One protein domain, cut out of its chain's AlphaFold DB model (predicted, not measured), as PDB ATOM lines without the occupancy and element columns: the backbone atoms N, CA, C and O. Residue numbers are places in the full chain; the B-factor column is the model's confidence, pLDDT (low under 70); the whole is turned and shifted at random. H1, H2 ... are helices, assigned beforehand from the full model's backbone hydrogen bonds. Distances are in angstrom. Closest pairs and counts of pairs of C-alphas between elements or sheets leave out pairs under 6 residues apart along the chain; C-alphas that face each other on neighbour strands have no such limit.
ATOM      1  N   VAL A   4      -7.170 -24.361 -20.907       81.06
ATOM      2  CA  VAL A   4      -8.364 -23.527 -21.124       81.06
ATOM      3  C   VAL A   4      -8.586 -23.309 -22.621       81.06
ATOM      4  O   VAL A   4      -9.669 -23.587 -23.116       81.06
ATOM      5  N   GLU A   5      -7.538 -22.947 -23.368       79.56
ATOM      6  CA  GLU A   5      -7.599 -22.797 -24.834       79.56
ATOM      7  C   GLU A   5      -8.037 -24.088 -25.545       79.56
ATOM      8  O   GLU A   5      -8.741 -24.038 -26.553       79.56
ATOM      9  N   VAL A   6      -7.612 -25.253 -25.040       79.81
ATOM     10  CA  VAL A   6      -8.026 -26.560 -25.580       79.81
ATOM     11  C   VAL A   6      -9.531 -26.759 -25.408       79.81
ATOM     12  O   VAL A   6     -10.221 -27.064 -26.378       79.81
ATOM     13  N   ILE A   7     -10.047 -26.565 -24.191       83.38
ATOM     14  CA  ILE A   7     -11.475 -26.754 -23.909       83.38
ATOM     15  C   ILE A   7     -12.322 -25.715 -24.631       83.38
ATOM     16  O   ILE A   7     -13.394 -26.062 -25.109       83.38
ATOM     17  N   ASP A   8     -11.851 -24.480 -24.770       81.19
ATOM     18  CA  ASP A   8     -12.571 -23.434 -25.497       81.19
ATOM     19  C   ASP A   8     -12.820 -23.822 -26.954       81.19
ATOM     20  O   ASP A   8     -13.941 -23.690 -27.450       81.19
ATOM     21  N   LYS A   9     -11.811 -24.387 -27.624       79.69
ATOM     22  CA  LYS A   9     -11.970 -24.916 -28.983       79.69
ATOM     23  C   LYS A   9     -12.961 -26.074 -29.028       79.69
ATOM     24  O   LYS A   9     -13.845 -26.072 -29.877       79.69
ATOM     25  N   ILE A  10     -12.842 -27.030 -28.103       75.31
ATOM     26  CA  ILE A  10     -13.742 -28.190 -28.034       75.31
ATOM     27  C   ILE A  10     -15.189 -27.738 -27.810       75.31
ATOM     28  O   ILE A  10     -16.085 -28.159 -28.530       75.31
ATOM     29  N   GLN A  11     -15.422 -26.843 -26.852       77.50
ATOM     30  CA  GLN A  11     -16.753 -26.320 -26.560       77.50
ATOM     31  C   GLN A  11     -17.337 -25.530 -27.727       77.50
ATOM     32  O   GLN A  11     -18.537 -25.611 -27.950       77.50
ATOM     33  N   THR A  12     -16.509 -24.802 -28.481       77.44
ATOM     34  CA  THR A  12     -16.959 -24.094 -29.689       77.44
ATOM     35  C   THR A  12     -17.439 -25.075 -30.758       77.44
ATOM     36  O   THR A  12     -18.475 -24.849 -31.362       77.44
ATOM     37  N   VAL A  13     -16.716 -26.179 -30.972       74.62
ATOM     38  CA  VAL A  13     -17.100 -27.214 -31.951       74.62
ATOM     39  C   VAL A  13     -18.326 -28.010 -31.495       74.62
ATOM     40  O   VAL A  13     -19.103 -28.473 -32.320       74.62
ATOM     41  N   CYS A  14     -18.496 -28.183 -30.187       72.00
ATOM     42  CA  CYS A  14     -19.570 -28.977 -29.599       72.00
ATOM     43  C   CYS A  14     -20.713 -28.121 -29.024       72.00
ATOM     44  O   CYS A  14     -21.414 -28.593 -28.129       72.00
ATOM     45  N   ASP A  15     -20.876 -26.866 -29.451       76.25
ATOM     46  CA  ASP A  15     -21.953 -25.959 -29.018       76.25
ATOM     47  C   ASP A  15     -22.167 -25.890 -27.492       76.25
ATOM     48  O   ASP A  15     -23.282 -25.911 -26.974       76.25
ATOM     49  N   ASN A  16     -21.073 -25.816 -26.732       76.94
ATOM     50  CA  ASN A  16     -21.055 -25.755 -25.265       76.94
ATOM     51  C   ASN A  16     -21.731 -26.944 -24.536       76.94
ATOM     52  O   ASN A  16     -22.058 -26.857 -23.341       76.94
ATOM     53  N   SER A  17     -21.941 -28.064 -25.233       75.06
ATOM     54  CA  SER A  17     -22.626 -29.251 -24.703       75.06
ATOM     55  C   SER A  17     -21.728 -30.150 -23.849       75.06
ATOM     56  O   SER A  17     -22.226 -30.920 -23.025       75.06
ATOM     57  N   ILE A  18     -20.402 -30.035 -23.981       78.44
ATOM     58  CA  ILE A  18     -19.470 -30.915 -23.276       78.44
ATOM     59  C   ILE A  18     -19.495 -30.600 -21.782       78.44
ATOM     60  O   ILE A  18     -19.280 -29.463 -21.361       78.44
ATOM     61  N   LYS A  19     -19.737 -31.622 -20.957       82.38
ATOM     62  CA  LYS A  19     -19.694 -31.526 -19.485       82.38
ATOM     63  C   LYS A  19     -18.575 -32.342 -18.860       82.38
ATOM     64  O   LYS A  19     -18.157 -32.041 -17.747       82.38
ATOM     65  N   ILE A  20     -18.070 -33.342 -19.575       80.62
ATOM     66  CA  ILE A  20     -16.997 -34.220 -19.124       80.62
ATOM     67  C   ILE A  20     -15.941 -34.278 -20.221       80.62
ATOM     68  O   ILE A  20     -16.266 -34.434 -21.393       80.62
ATOM     69  N   TYR A  21     -14.677 -34.146 -19.833       78.94
ATOM     70  CA  TYR A  21     -13.533 -34.205 -20.732       78.94
ATOM     71  C   TYR A  21     -12.489 -35.170 -20.179       78.94
ATOM     72  O   TYR A  21     -11.985 -34.977 -19.075       78.94
ATOM     73  N   THR A  22     -12.125 -36.191 -20.946       70.19
ATOM     74  CA  THR A  22     -11.221 -37.268 -20.510       70.19
ATOM     75  C   THR A  22      -9.740 -36.995 -20.783       70.19
ATOM     76  O   THR A  22      -8.910 -37.876 -20.564       70.19
ATOM     77  N   GLY A  23      -9.363 -35.792 -21.227       66.44
ATOM     78  CA  GLY A  23      -8.001 -35.566 -21.723       66.44
ATOM     79  C   GLY A  23      -7.846 -35.953 -23.195       66.44
ATOM     80  O   GLY A  23      -8.717 -36.612 -23.757       66.44
ATOM     81  N   ASP A  24      -6.652 -35.723 -23.742       61.75
ATOM     82  CA  ASP A  24      -6.083 -36.538 -24.832       61.75
ATOM     83  C   ASP A  24      -5.684 -37.940 -24.313       61.75
ATOM     84  O   ASP A  24      -4.645 -38.490 -24.676       61.75
ATOM     85  N   SER A  25      -6.456 -38.498 -23.372       54.69
ATOM     86  CA  SER A  25      -6.189 -39.792 -22.730       54.69
ATOM     87  C   SER A  25      -4.890 -39.889 -21.927       54.69
ATOM     88  O   SER A  25      -4.360 -40.969 -21.663       54.69
ATOM     89  N   HIS A  26      -4.394 -38.737 -21.484       64.19
ATOM     90  CA  HIS A  26      -3.224 -38.607 -20.627       64.19
ATOM     91  C   HIS A  26      -3.591 -38.276 -19.179       64.19
ATOM     92  O   HIS A  26      -4.752 -38.134 -18.792       64.19
ATOM     93  N   THR A  27      -2.549 -38.141 -18.363       71.75
ATOM     94  CA  THR A  27      -2.634 -37.694 -16.982       71.75
ATOM     95  C   THR A  27      -3.202 -36.283 -16.871       71.75
ATOM     96  O   THR A  27      -2.660 -35.348 -17.461       71.75
ATOM     97  N   ILE A  28      -4.211 -36.094 -16.021       84.25
ATOM     98  CA  ILE A  28      -4.726 -34.766 -15.678       84.25
ATOM     99  C   ILE A  28      -4.128 -34.294 -14.351       84.25
ATOM    100  O   ILE A  28      -4.146 -34.999 -13.339       84.25
ATOM    101  N   SER A  29      -3.588 -33.072 -14.348       87.62
ATOM    102  CA  SER A  29      -3.108 -32.425 -13.125       87.62
ATOM    103  C   SER A  29      -4.266 -31.803 -12.337       87.62
ATOM    104  O   SER A  29      -5.258 -31.367 -12.922       87.62
ATOM    105  N   CYS A  30      -4.128 -31.695 -11.011       90.25
ATOM    106  CA  CYS A  30      -5.137 -31.021 -10.190       90.25
ATOM    107  C   CYS A  30      -5.353 -29.571 -10.650       90.25
ATOM    108  O   CYS A  30      -6.490 -29.156 -10.816       90.25
ATOM    109  N   ILE A  31      -4.291 -28.818 -10.954       89.75
ATOM    110  CA  ILE A  31      -4.442 -27.439 -11.445       89.75
ATOM    111  C   ILE A  31      -5.240 -27.406 -12.754       89.75
ATOM    112  O   ILE A  31      -6.177 -26.624 -12.872       89.75
ATOM    113  N   SER A  32      -4.932 -28.287 -13.710       88.06
ATOM    114  CA  SER A  32      -5.667 -28.374 -14.980       88.06
ATOM    115  C   SER A  32      -7.153 -28.659 -14.760       88.06
ATOM    116  O   SER A  32      -7.989 -27.977 -15.344       88.06
ATOM    117  N   ALA A  33      -7.486 -29.612 -13.885       89.19
ATOM    118  CA  ALA A  33      -8.874 -29.925 -13.549       89.19
ATOM    119  C   ALA A  33      -9.603 -28.724 -12.922       89.19
ATOM    120  O   ALA A  33     -10.740 -28.435 -13.289       89.19
ATOM    121  N   GLY A  34      -8.934 -27.994 -12.023       90.50
ATOM    122  CA  GLY A  34      -9.477 -26.780 -11.416       90.50
ATOM    123  C   GLY A  34      -9.723 -25.670 -12.441       90.50
ATOM    124  O   GLY A  34     -10.806 -25.096 -12.471       90.50
ATOM    125  N   LEU A  35      -8.754 -25.399 -13.321       90.75
ATOM    126  CA  LEU A  35      -8.865 -24.359 -14.353       90.75
ATOM    127  C   LEU A  35     -10.012 -24.627 -15.334       90.75
ATOM    128  O   LEU A  35     -10.791 -23.726 -15.639       90.75
ATOM    129  N   VAL A  36     -10.132 -25.866 -15.811       88.50
ATOM    130  CA  VAL A  36     -11.175 -26.270 -16.768       88.50
ATOM    131  C   VAL A  36     -12.570 -26.147 -16.156       88.50
ATOM    132  O   VAL A  36     -13.498 -25.639 -16.790       88.50
ATOM    133  N   PHE A  37     -12.708 -26.543 -14.894       90.19
ATOM    134  CA  PHE A  37     -13.977 -26.422 -14.195       90.19
ATOM    135  C   PHE A  37     -14.355 -24.961 -13.935       90.19
ATOM    136  O   PHE A  37     -15.489 -24.572 -14.193       90.19
ATOM    137  N   LEU A  38     -13.412 -24.128 -13.486       90.56
ATOM    138  CA  LEU A  38     -13.678 -22.709 -13.213       90.56
ATOM    139  C   LEU A  38     -14.086 -21.916 -14.454       90.56
ATOM    140  O   LEU A  38     -14.871 -20.978 -14.358       90.56
ATOM    141  N   THR A  39     -13.532 -22.271 -15.608       87.81
ATOM    142  CA  THR A  39     -13.769 -21.545 -16.859       87.81
ATOM    143  C   THR A  39     -15.054 -21.992 -17.540       87.81
ATOM    144  O   THR A  39     -15.871 -21.156 -17.923       87.81
ATOM    145  N   ARG A  40     -15.263 -23.305 -17.687       85.56
ATOM    146  CA  ARG A  40     -16.334 -23.857 -18.534       85.56
ATOM    147  C   ARG A  40     -17.279 -24.814 -17.811       85.56
ATOM    148  O   ARG A  40     -18.195 -25.336 -18.438       85.56
ATOM    149  N   GLY A  41     -17.079 -25.062 -16.517       85.38
ATOM    150  CA  GLY A  41     -17.876 -26.033 -15.759       85.38
ATOM    151  C   GLY A  41     -17.691 -27.474 -16.240       85.38
ATOM    152  O   GLY A  41     -18.551 -28.315 -16.001       85.38
ATOM    153  N   VAL A  42     -16.591 -27.756 -16.944       85.69
ATOM    154  CA  VAL A  42     -16.288 -29.088 -17.473       85.69
ATOM    155  C   VAL A  42     -15.545 -29.895 -16.416       85.69
ATOM    156  O   VAL A  42     -14.576 -29.428 -15.815       85.69
ATOM    157  N   VAL A  43     -15.985 -31.129 -16.195       84.56
ATOM    158  CA  VAL A  43     -15.336 -32.081 -15.296       84.56
ATOM    159  C   VAL A  43     -14.229 -32.811 -16.048       84.56
ATOM    160  O   VAL A  43     -14.468 -33.475 -17.055       84.56
ATOM    161  N   ALA A  44     -13.003 -32.696 -15.550       82.69
ATOM    162  CA  ALA A  44     -11.851 -33.372 -16.126       82.69
ATOM    163  C   ALA A  44     -11.763 -34.818 -15.601       82.69
ATOM    164  O   ALA A  44     -11.479 -35.020 -14.425       82.69
ATOM    165  N   ALA A  45     -11.993 -35.804 -16.466       78.56
ATOM    166  CA  ALA A  45     -12.120 -37.224 -16.142       78.56
ATOM    167  C   ALA A  45     -10.990 -38.105 -16.715       78.56
ATOM    168  O   ALA A  45     -11.238 -39.210 -17.172       78.56
ATOM    169  N   GLY A  46      -9.755 -37.607 -16.767       75.62
ATOM    170  CA  GLY A  46      -8.599 -38.358 -17.285       75.62
ATOM    171  C   GLY A  46      -7.809 -39.100 -16.203       75.62
ATOM    172  O   GLY A  46      -8.112 -38.993 -15.011       75.62
ATOM    173  N   ARG A  47      -6.766 -39.840 -16.611       77.25
ATOM    174  CA  ARG A  47      -5.926 -40.645 -15.702       77.25
ATOM    175  C   ARG A  47      -5.283 -39.788 -14.610       77.25
ATOM    176  O   ARG A  47      -4.867 -38.650 -14.834       77.25
ATOM    177  N   ILE A  48      -5.116 -40.366 -13.425       80.56
ATOM    178  CA  ILE A  48      -4.546 -39.684 -12.261       80.56
ATOM    179  C   ILE A  48      -3.219 -40.358 -11.887       80.56
ATOM    180  O   ILE A  48      -3.203 -41.464 -11.363       80.56
ATOM    181  N   CYS A  49      -2.084 -39.683 -12.104       71.19
ATOM    182  CA  CYS A  49      -0.756 -40.281 -11.863       71.19
ATOM    183  C   CYS A  49      -0.401 -40.496 -10.389       71.19
ATOM    184  O   CYS A  49       0.536 -41.227 -10.082       71.19
ATOM    185  N   LYS A  50      -1.058 -39.795  -9.461       77.12
ATOM    186  CA  LYS A  50      -0.722 -39.841  -8.034       77.12
ATOM    187  C   LYS A  50      -1.978 -40.031  -7.210       77.12
ATOM    188  O   LYS A  50      -2.965 -39.335  -7.427       77.12
ATOM    189  N   LYS A  51      -1.900 -40.896  -6.197       80.81
ATOM    190  CA  LYS A  51      -2.981 -41.075  -5.225       80.81
ATOM    191  C   LYS A  51      -3.397 -39.719  -4.647       80.81
ATOM    192  O   LYS A  51      -2.589 -39.016  -4.033       80.81
ATOM    193  N   LEU A  52      -4.661 -39.357  -4.844       86.00
ATOM    194  CA  LEU A  52      -5.201 -38.087  -4.375       86.00
ATOM    195  C   LEU A  52      -5.404 -38.145  -2.863       86.00
ATOM    196  O   LEU A  52      -6.149 -38.974  -2.341       86.00
ATOM    197  N   LYS A  53      -4.741 -37.241  -2.141       86.56
ATOM    198  CA  LYS A  53      -4.976 -37.075  -0.705       86.56
ATOM    199  C   LYS A  53      -6.337 -36.413  -0.481       86.56
ATOM    200  O   LYS A  53      -6.692 -35.469  -1.184       86.56
ATOM    201  N   LYS A  54      -7.078 -36.876   0.528       89.75
ATOM    202  CA  LYS A  54      -8.302 -36.207   0.994       89.75
ATOM    203  C   LYS A  54      -7.962 -34.786   1.449       89.75
ATOM    204  O   LYS A  54      -7.015 -34.611   2.212       89.75
ATOM    205  N   LEU A  55      -8.750 -33.809   1.004       90.88
ATOM    206  CA  LEU A  55      -8.684 -32.453   1.545       90.88
ATOM    207  C   LEU A  55      -9.104 -32.458   3.017       90.88
ATOM    208  O   LEU A  55     -10.069 -33.128   3.403       90.88
ATOM    209  N   LYS A  56      -8.375 -31.702   3.832       94.38
ATOM    210  CA  LYS A  56      -8.701 -31.424   5.230       94.38
ATOM    211  C   LYS A  56      -9.929 -30.518   5.304       94.38
ATOM    212  O   LYS A  56     -10.208 -29.744   4.392       94.38
ATOM    213  N   LYS A  57     -10.633 -30.551   6.440       93.69
ATOM    214  CA  LYS A  57     -11.798 -29.683   6.693       93.69
ATOM    215  C   LYS A  57     -11.456 -28.196   6.520       93.69
ATOM    216  O   LYS A  57     -12.232 -27.462   5.927       93.69
ATOM    217  N   SER A  58     -10.269 -27.778   6.963       93.00
ATOM    218  CA  SER A  58      -9.782 -26.406   6.788       93.00
ATOM    219  C   SER A  58      -9.558 -26.021   5.322       93.00
ATOM    220  O   SER A  58      -9.851 -24.894   4.947       93.00
ATOM    221  N   GLU A  59      -9.085 -26.940   4.478       91.94
ATOM    222  CA  GLU A  59      -8.909 -26.699   3.036       91.94
ATOM    223  C   GLU A  59     -10.270 -26.574   2.332       91.94
ATOM    224  O   GLU A  59     -10.462 -25.687   1.505       91.94
ATOM    225  N   ILE A  60     -11.252 -27.397   2.718       93.50
ATOM    226  CA  ILE A  60     -12.628 -27.305   2.203       93.50
ATOM    227  C   ILE A  60     -13.291 -25.989   2.630       93.50
ATOM    228  O   ILE A  60     -13.946 -25.345   1.814       93.50
ATOM    229  N   ASN A  61     -13.115 -25.573   3.886       94.38
ATOM    230  CA  ASN A  61     -13.645 -24.297   4.367       94.38
ATOM    231  C   ASN A  61     -13.032 -23.121   3.598       94.38
ATOM    232  O   ASN A  61     -13.778 -22.283   3.104       94.38
ATOM    233  N   LYS A  62     -11.711 -23.132   3.375       93.94
ATOM    234  CA  LYS A  62     -11.043 -22.125   2.537       93.94
ATOM    235  C   LYS A  62     -11.616 -22.069   1.124       93.94
ATOM    236  O   LYS A  62     -11.828 -20.978   0.610       93.94
ATOM    237  N   LEU A  63     -11.892 -23.213   0.494       94.00
ATOM    238  CA  LEU A  63     -12.547 -23.232  -0.820       94.00
ATOM    239  C   LEU A  63     -13.932 -22.578  -0.773       94.00
ATOM    240  O   LEU A  63     -14.242 -21.767  -1.638       94.00
ATOM    241  N   ARG A  64     -14.742 -22.899   0.245       94.31
ATOM    242  CA  ARG A  64     -16.098 -22.350   0.422       94.31
ATOM    243  C   ARG A  64     -16.092 -20.839   0.651       94.31
ATOM    244  O   ARG A  64     -16.857 -20.130   0.008       94.31
ATOM    245  N   GLU A  65     -15.209 -20.354   1.517       95.56
ATOM    246  CA  GLU A  65     -15.048 -18.925   1.819       95.56
ATOM    247  C   GLU A  65     -14.596 -18.125   0.588       95.56
ATOM    248  O   GLU A  65     -14.954 -16.962   0.433       95.56
ATOM    249  N   ASN A  66     -13.857 -18.761  -0.329       94.56
ATOM    250  CA  ASN A  66     -13.258 -18.108  -1.494       94.56
ATOM    251  C   ASN A  66     -13.960 -18.421  -2.827       94.56
ATOM    252  O   ASN A  66     -13.391 -18.172  -3.892       94.56
ATOM    253  N   ILE A  67     -15.207 -18.909  -2.802       93.25
ATOM    254  CA  ILE A  67     -16.026 -19.087  -4.016       93.25
ATOM    255  C   ILE A  67     -16.117 -17.791  -4.851       93.25
ATOM    256  O   ILE A  67     -15.922 -17.866  -6.066       93.25
ATOM    257  N   PRO A  68     -16.345 -16.593  -4.268       93.06
ATOM    258  CA  PRO A  68     -16.405 -15.359  -5.055       93.06
ATOM    259  C   PRO A  68     -15.098 -15.060  -5.801       93.06
ATOM    260  O   PRO A  68     -15.128 -14.637  -6.958       93.06
ATOM    261  N   LEU A  69     -13.951 -15.314  -5.164       91.38
ATOM    262  CA  LEU A  69     -12.634 -15.146  -5.779       91.38
ATOM    263  C   LEU A  69     -12.426 -16.158  -6.913       91.38
ATOM    264  O   LEU A  69     -12.014 -15.774  -8.005       91.38
ATOM    265  N   LEU A  70     -12.775 -17.427  -6.687       91.69
ATOM    266  CA  LEU A  70     -12.731 -18.479  -7.707       91.69
ATOM    267  C   LEU A  70     -13.585 -18.131  -8.934       91.69
ATOM    268  O   LEU A  70     -13.119 -18.289 -10.061       91.69
ATOM    269  N   ASN A  71     -14.784 -17.580  -8.737       91.38
ATOM    270  CA  ASN A  71     -15.647 -17.131  -9.832       91.38
ATOM    271  C   ASN A  71     -15.026 -15.971 -10.624       91.38
ATOM    272  O   ASN A  71     -15.082 -15.967 -11.855       91.38
ATOM    273  N   LYS A  72     -14.398 -15.001  -9.939       91.50
ATOM    274  CA  LYS A  72     -13.659 -13.907 -10.593       91.50
ATOM    275  C   LYS A  72     -12.485 -14.440 -11.413       91.50
ATOM    276  O   LYS A  72     -12.326 -14.034 -12.559       91.50
ATOM    277  N   ILE A  73     -11.720 -15.386 -10.864       89.31
ATOM    278  CA  ILE A  73     -10.627 -16.064 -11.573       89.31
ATOM    279  C   ILE A  73     -11.163 -16.798 -12.807       89.31
ATOM    280  O   ILE A  73     -10.611 -16.649 -13.889       89.31
ATOM    281  N   GLY A  74     -12.260 -17.549 -12.676       89.69
ATOM    282  CA  GLY A  74     -12.881 -18.262 -13.795       89.69
ATOM    283  C   GLY A  74     -13.378 -17.335 -14.906       89.69
ATOM    284  O   GLY A  74     -13.231 -17.652 -16.084       89.69
ATOM    285  N   LYS A  75     -13.928 -16.164 -14.554       90.25
ATOM    286  CA  LYS A  75     -14.283 -15.120 -15.527       90.25
ATOM    287  C   LYS A  75     -13.037 -14.566 -16.227       90.25
ATOM    288  O   LYS A  75     -12.970 -14.612 -17.446       90.25
ATOM    289  N   LEU A  76     -12.040 -14.145 -15.459       89.12
ATOM    290  CA  LEU A  76     -10.784 -13.597 -15.974       89.12
ATOM    291  C   LEU A  76     -10.068 -14.574 -16.921       89.12
ATOM    292  O   LEU A  76      -9.570 -14.168 -17.958       89.12
ATOM    293  N   LEU A  77     -10.065 -15.867 -16.596       87.94
ATOM    294  CA  LEU A  77      -9.492 -16.914 -17.445       87.94
ATOM    295  C   LEU A  77     -10.285 -17.178 -18.732       87.94
ATOM    296  O   LEU A  77      -9.714 -17.709 -19.678       87.94
ATOM    297  N   ARG A  78     -11.587 -16.868 -18.769       85.75
ATOM    298  CA  ARG A  78     -12.373 -16.911 -20.012       85.75
ATOM    299  C   ARG A  78     -12.068 -15.713 -20.901       85.75
ATOM    300  O   ARG A  78     -11.987 -15.878 -22.111       85.75
ATOM    301  N   ASP A  79     -11.913 -14.542 -20.292       88.06
ATOM    302  CA  ASP A  79     -11.626 -13.298 -21.004       88.06
ATOM    303  C   ASP A  79     -10.177 -13.293 -21.536       88.06
ATOM    304  O   ASP A  79      -9.929 -12.875 -22.665       88.06
ATOM    305  N   ASP A  80      -9.227 -13.824 -20.756       87.00
ATOM    306  CA  ASP A  80      -7.825 -14.019 -21.142       87.00
ATOM    307  C   ASP A  80      -7.320 -15.429 -20.758       87.00
ATOM    308  O   ASP A  80      -6.767 -15.651 -19.667       87.00
ATOM    309  N   PRO A  81      -7.455 -16.408 -21.674       82.50
ATOM    310  CA  PRO A  81      -6.987 -17.773 -21.457       82.50
ATOM    311  C   PRO A  81      -5.487 -17.876 -21.173       82.50
ATOM    312  O   PRO A  81      -5.063 -18.829 -20.514       82.50
ATOM    313  N   SER A  82      -4.664 -16.923 -21.632       83.44
ATOM    314  CA  SER A  82      -3.204 -16.985 -21.492       83.44
ATOM    315  C   SER A  82      -2.758 -16.986 -20.022       83.44
ATOM    316  O   SER A  82      -1.763 -17.629 -19.659       83.44
ATOM    317  N   LEU A  83      -3.565 -16.388 -19.141       84.19
ATOM    318  CA  LEU A  83      -3.362 -16.365 -17.692       84.19
ATOM    319  C   LEU A  83      -3.431 -17.765 -17.068       84.19
ATOM    320  O   LEU A  83      -2.753 -18.037 -16.073       84.19
ATOM    321  N   GLY A  84      -4.149 -18.705 -17.692       81.94
ATOM    322  CA  GLY A  84      -4.187 -20.105 -17.263       81.94
ATOM    323  C   GLY A  84      -2.803 -20.759 -17.294       81.94
ATOM    324  O   GLY A  84      -2.471 -21.579 -16.430       81.94
ATOM    325  N   ARG A  85      -1.945 -20.342 -18.235       80.75
ATOM    326  CA  ARG A  85      -0.545 -20.778 -18.291       80.75
ATOM    327  C   ARG A  85       0.262 -20.217 -17.121       80.75
ATOM    328  O   ARG A  85       1.023 -20.965 -16.509       80.75
ATOM    329  N   ALA A  86       0.072 -18.944 -16.774       81.81
ATOM    330  CA  ALA A  86       0.758 -18.315 -15.647       81.81
ATOM    331  C   ALA A  86       0.413 -19.005 -14.313       81.81
ATOM    332  O   ALA A  86       1.325 -19.372 -13.567       81.81
ATOM    333  N   ILE A  87      -0.876 -19.274 -14.065       83.12
ATOM    334  CA  ILE A  87      -1.353 -20.001 -12.872       83.12
ATOM    335  C   ILE A  87      -0.781 -21.422 -12.820       83.12
ATOM    336  O   ILE A  87      -0.360 -21.887 -11.763       83.12
ATOM    337  N   SER A  88      -0.709 -22.105 -13.964       80.56
ATOM    338  CA  SER A  88      -0.164 -23.467 -14.032       80.56
ATOM    339  C   SER A  88       1.344 -23.538 -13.767       80.56
ATOM    340  O   SER A  88       1.832 -24.555 -13.278       80.56
ATOM    341  N   MET A  89       2.098 -22.484 -14.099       81.25
ATOM    342  CA  MET A  89       3.564 -22.481 -14.013       81.25
ATOM    343  C   MET A  89       4.110 -21.898 -12.705       81.25
ATOM    344  O   MET A  89       5.206 -22.267 -12.278       81.25
ATOM    345  N   LYS A  90       3.397 -20.965 -12.069       81.56
ATOM    346  CA  LYS A  90       3.865 -20.271 -10.862       81.56
ATOM    347  C   LYS A  90       3.193 -20.867  -9.626       81.56
ATOM    348  O   LYS A  90       1.984 -21.010  -9.590       81.56
ATOM    349  N   LYS A  91       3.962 -21.185  -8.579       75.75
ATOM    350  CA  LYS A  91       3.429 -21.777  -7.328       75.75
ATOM    351  C   LYS A  91       2.884 -20.752  -6.320       75.75
ATOM    352  O   LYS A  91       2.218 -21.125  -5.357       75.75
ATOM    353  N   HIS A  92       3.200 -19.477  -6.523       83.62
ATOM    354  CA  HIS A  92       3.079 -18.420  -5.517       83.62
ATOM    355  C   HIS A  92       2.431 -17.170  -6.120       83.62
ATOM    356  O   HIS A  92       3.050 -16.113  -6.179       83.62
ATOM    357  N   ILE A  93       1.200 -17.309  -6.617       86.31
ATOM    358  CA  ILE A  93       0.376 -16.166  -7.030       86.31
ATOM    359  C   ILE A  93      -0.587 -15.863  -5.890       86.31
ATOM    360  O   ILE A  93      -1.377 -16.730  -5.516       86.31
ATOM    361  N   TYR A  94      -0.508 -14.650  -5.346       88.75
ATOM    362  CA  TYR A  94      -1.322 -14.216  -4.218       88.75
ATOM    363  C   TYR A  94      -2.245 -13.066  -4.622       88.75
ATOM    364  O   TYR A  94      -1.798 -12.125  -5.271       88.75
ATOM    365  N   ILE A  95      -3.508 -13.138  -4.205       86.12
ATOM    366  CA  ILE A  95      -4.457 -12.016  -4.220       86.12
ATOM    367  C   ILE A  95      -5.049 -11.928  -2.821       86.12
ATOM    368  O   ILE A  95      -5.487 -12.946  -2.288       86.12
ATOM    369  N   ASP A  96      -4.991 -10.747  -2.206       85.31
ATOM    370  CA  ASP A  96      -5.484 -10.493  -0.846       85.31
ATOM    371  C   ASP A  96      -4.957 -11.507   0.192       85.31
ATOM    372  O   ASP A  96      -5.676 -12.010   1.052       85.31
ATOM    373  N   GLY A  97      -3.675 -11.874   0.072       88.12
ATOM    374  CA  GLY A  97      -3.017 -12.855   0.947       88.12
ATOM    375  C   GLY A  97      -3.370 -14.323   0.664       88.12
ATOM    376  O   GLY A  97      -2.816 -15.225   1.296       88.12
ATOM    377  N   ILE A  98      -4.230 -14.603  -0.315       89.88
ATOM    378  CA  ILE A  98      -4.669 -15.956  -0.673       89.88
ATOM    379  C   ILE A  98      -3.848 -16.477  -1.851       89.88
ATOM    380  O   ILE A  98      -3.814 -15.867  -2.916       89.88
ATOM    381  N   ASN A  99      -3.221 -17.648  -1.687       91.69
ATOM    382  CA  ASN A  99      -2.521 -18.319  -2.784       91.69
ATOM    383  C   ASN A  99      -3.533 -18.924  -3.772       91.69
ATOM    384  O   ASN A  99      -4.137 -19.966  -3.499       91.69
ATOM    385  N   ILE A 100      -3.676 -18.294  -4.937       90.69
ATOM    386  CA  ILE A 100      -4.613 -18.700  -5.988       90.69
ATOM    387  C   ILE A 100      -4.256 -20.059  -6.560       90.69
ATOM    388  O   ILE A 100      -5.134 -20.900  -6.723       90.69
ATOM    389  N   CYS A 101      -2.980 -20.301  -6.856       90.25
ATOM    390  CA  CYS A 101      -2.557 -21.561  -7.460       90.25
ATOM    391  C   CYS A 101      -2.907 -22.740  -6.555       90.25
ATOM    392  O   CYS A 101      -3.411 -23.757  -7.027       90.25
ATOM    393  N   LYS A 102      -2.721 -22.568  -5.242       91.69
ATOM    394  CA  LYS A 102      -3.117 -23.560  -4.245       91.69
ATOM    395  C   LYS A 102      -4.636 -23.738  -4.182       91.69
ATOM    396  O   LYS A 102      -5.104 -24.870  -4.130       91.69
ATOM    397  N   LEU A 103      -5.398 -22.646  -4.233       93.00
ATOM    398  CA  LEU A 103      -6.861 -22.684  -4.213       93.00
ATOM    399  C   LEU A 103      -7.435 -23.423  -5.437       93.00
ATOM    400  O   LEU A 103      -8.311 -24.275  -5.299       93.00
ATOM    401  N   VAL A 104      -6.894 -23.152  -6.628       92.94
ATOM    402  CA  VAL A 104      -7.260 -23.839  -7.878       92.94
ATOM    403  C   VAL A 104      -6.834 -25.309  -7.845       92.94
ATOM    404  O   VAL A 104      -7.598 -26.180  -8.263       92.94
ATOM    405  N   GLU A 105      -5.643 -25.616  -7.318       92.56
ATOM    406  CA  GLU A 105      -5.181 -26.998  -7.144       92.56
ATOM    407  C   GLU A 105      -6.092 -27.785  -6.193       92.56
ATOM    408  O   GLU A 105      -6.446 -28.926  -6.492       92.56
ATOM    409  N   ASP A 106      -6.491 -27.194  -5.064       93.31
ATOM    410  CA  ASP A 106      -7.364 -27.840  -4.084       93.31
ATOM    411  C   ASP A 106      -8.757 -28.098  -4.672       93.31
ATOM    412  O   ASP A 106      -9.286 -29.203  -4.525       93.31
ATOM    413  N   LEU A 107      -9.313 -27.146  -5.431       93.88
ATOM    414  CA  LEU A 107     -10.550 -27.355  -6.187       93.88
ATOM    415  C   LEU A 107     -10.415 -28.521  -7.174       93.88
ATOM    416  O   LEU A 107     -11.237 -29.436  -7.188       93.88
ATOM    417  N   GLY A 108      -9.354 -28.531  -7.975       91.94
ATOM    418  CA  GLY A 108      -9.119 -29.601  -8.934       91.94
ATOM    419  C   GLY A 108      -8.870 -30.962  -8.293       91.94
ATOM    420  O   GLY A 108      -9.292 -31.985  -8.824       91.94
ATOM    421  N   ARG A 109      -8.252 -31.000  -7.109       92.44
ATOM    422  CA  ARG A 109      -8.099 -32.226  -6.320       92.44
ATOM    423  C   ARG A 109      -9.449 -32.770  -5.857       92.44
ATOM    424  O   ARG A 109      -9.629 -33.986  -5.845       92.44
ATOM    425  N   LEU A 110     -10.385 -31.894  -5.487       91.81
ATOM    426  CA  LEU A 110     -11.753 -32.284  -5.145       91.81
ATOM    427  C   LEU A 110     -12.471 -32.886  -6.360       91.81
ATOM    428  O   LEU A 110     -13.049 -33.964  -6.245       91.81
ATOM    429  N   ILE A 111     -12.359 -32.243  -7.524       90.06
ATOM    430  CA  ILE A 111     -12.956 -32.715  -8.783       90.06
ATOM    431  C   ILE A 111     -12.404 -34.085  -9.175       90.06
ATOM    432  O   ILE A 111     -13.171 -35.031  -9.333       90.06
ATOM    433  N   LEU A 112     -11.078 -34.222  -9.274       88.88
ATOM    434  CA  LEU A 112     -10.453 -35.478  -9.690       88.88
ATOM    435  C   LEU A 112     -10.735 -36.620  -8.716       88.88
ATOM    436  O   LEU A 112     -10.786 -37.775  -9.121       88.88
ATOM    437  N   ARG A 113     -10.943 -36.318  -7.431       88.62
ATOM    438  CA  ARG A 113     -11.326 -37.337  -6.457       88.62
ATOM    439  C   ARG A 113     -12.769 -37.795  -6.636       88.62
ATOM    440  O   ARG A 113     -13.057 -38.971  -6.443       88.62
ATOM    441  N   ASN A 114     -13.671 -36.885  -6.989       85.88
ATOM    442  CA  ASN A 114     -15.039 -37.263  -7.328       85.88
ATOM    443  C   ASN A 114     -15.054 -38.124  -8.592       85.88
ATOM    444  O   ASN A 114     -15.729 -39.143  -8.606       85.88
ATOM    445  N   VAL A 115     -14.241 -37.776  -9.594       82.25
ATOM    446  CA  VAL A 115     -14.030 -38.602 -10.792       82.25
ATOM    447  C   VAL A 115     -13.468 -39.973 -10.432       82.25
ATOM    448  O   VAL A 115     -14.002 -40.965 -10.899       82.25
ATOM    449  N   SER A 116     -12.435 -40.063  -9.586       81.31
ATOM    450  CA  SER A 116     -11.848 -41.361  -9.215       81.31
ATOM    451  C   SER A 116     -12.805 -42.265  -8.438       81.31
ATOM    452  O   SER A 116     -12.564 -43.459  -8.333       81.31
ATOM    453  N   ASN A 117     -13.827 -41.677  -7.817       81.88
ATOM    454  CA  ASN A 117     -14.880 -42.407  -7.119       81.88
ATOM    455  C   ASN A 117     -16.093 -42.680  -8.022       81.88
ATOM    456  O   ASN A 117     -16.995 -43.401  -7.603       81.88
ATOM    457  N   ALA A 118     -16.159 -42.053  -9.196       77.62
ATOM    458  CA  ALA A 118     -17.194 -42.306 -10.178       77.62
ATOM    459  C   ALA A 118     -16.801 -43.537 -10.997       77.62
ATOM    460  O   ALA A 118     -15.628 -43.720 -11.321       77.62
TER     461      ALA A 118
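AT A GLANCE: This is residues 4 to 118 of the 195 residues of an uncharacterized protein of Candidatus Altiarchaeales archaeon WOR_SM1_SCG (UniProt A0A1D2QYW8). What is the main picture? A short helix, H2, sits in the middle and is crossed as an X by the longest helix, H6, while H4 packs crosswise on H2 and H1 and H3 lie far out at opposite ends of the body. H5 is a short piece near the start of H6, and two long links, residues 14 to 29 and 41 to 56, are tied together by a short parallel pairing. What is it made of, and how large is it? The printed part has 115 residues with six named helices, H1 to H6 in order along the chain, and no named strand, and the class is all helix. It is compact, with a radius of gyration of the C-alphas of 13.5 A, and rounded, spanning 38 by 32 by 23 A.

HOW THE PARTS SIT: What does the first helix meet? H1, residues 4 to 13, touches H2, residues 30 to 40, at a steep tilt of 43 degrees, the same way; the closest C-alphas are those of Val 4 and Val 36, 5.9 A apart. What else touches H2, the hub? H4, residues 67 to 79, touches it about perpendicular, at 75 degrees, with the C-alphas of Leu 38 and Gly 74 the closest at 4.6 A. H5, residues 83 to 89, only just touches it, with 3 pairs of C-alphas within 8 A, the closest those of Ile 31 and Ser 88 at 6.4 A, and runs opposite ways at a shallow tilt of 8 degrees. H6, residues 100 to 117, touches H2 with 31 such pairs, about perpendicular at 87 degrees; the closest C-alphas, of Gly 34 and Gly 108, are 3.8 A apart. Where does H3 stand? H3, residues 57 to 65, touches residues 103 to 107 of H6 alone, at a steep tilt of 66 degrees, opposite ways, with the C-alphas of Leu 63 and Leu 103 the closest at 6.6 A. H3 and H4 meet only through their link, and H3 is apart from H1, H2 and H5. Do the backbones show hydrogen-bond geometry? In H1, H2, H3, H4, H5 and H6 every O i to N i+4 pair is within hydrogen-bond range.

IN THESE COORDINATES: Where does the first helix begin, and how long are the early helices? H1 begins at C-alpha 4, (-8.364, -23.527, -21.124), and measures 14.4 A from first to last C-alpha. H2 measures 15.7 A from C-alpha 30 at (-5.137, -31.021, -10.190), and H3 measures 12.2 A. How long are the later ones, and where does the last one end? H4 measures 18.5 A, H5 9.9 A and H6 25.9 A, and H6 ends at C-alpha 117, (-14.880, -42.407, -7.119).

THE WHOLE: How far does it reach? The two C-alphas farthest apart are those of Val 13 and Ser 58, at 39.4 A. Which links are long, and is there a cut? The links from H1 to H2 and from H2 to H3 are long, with 16 residues each; within them, residues 20 to 21 pair with residues 43 to 44, parallel. The links from H3 to H4 and from H4 to H5 are tight, the link from H5 to H6 is short, and the printed part has no cut. Where is confidence low? The mean pLDDT of the printed part is 84.9, and residues 23 to 26 of the model are under 70.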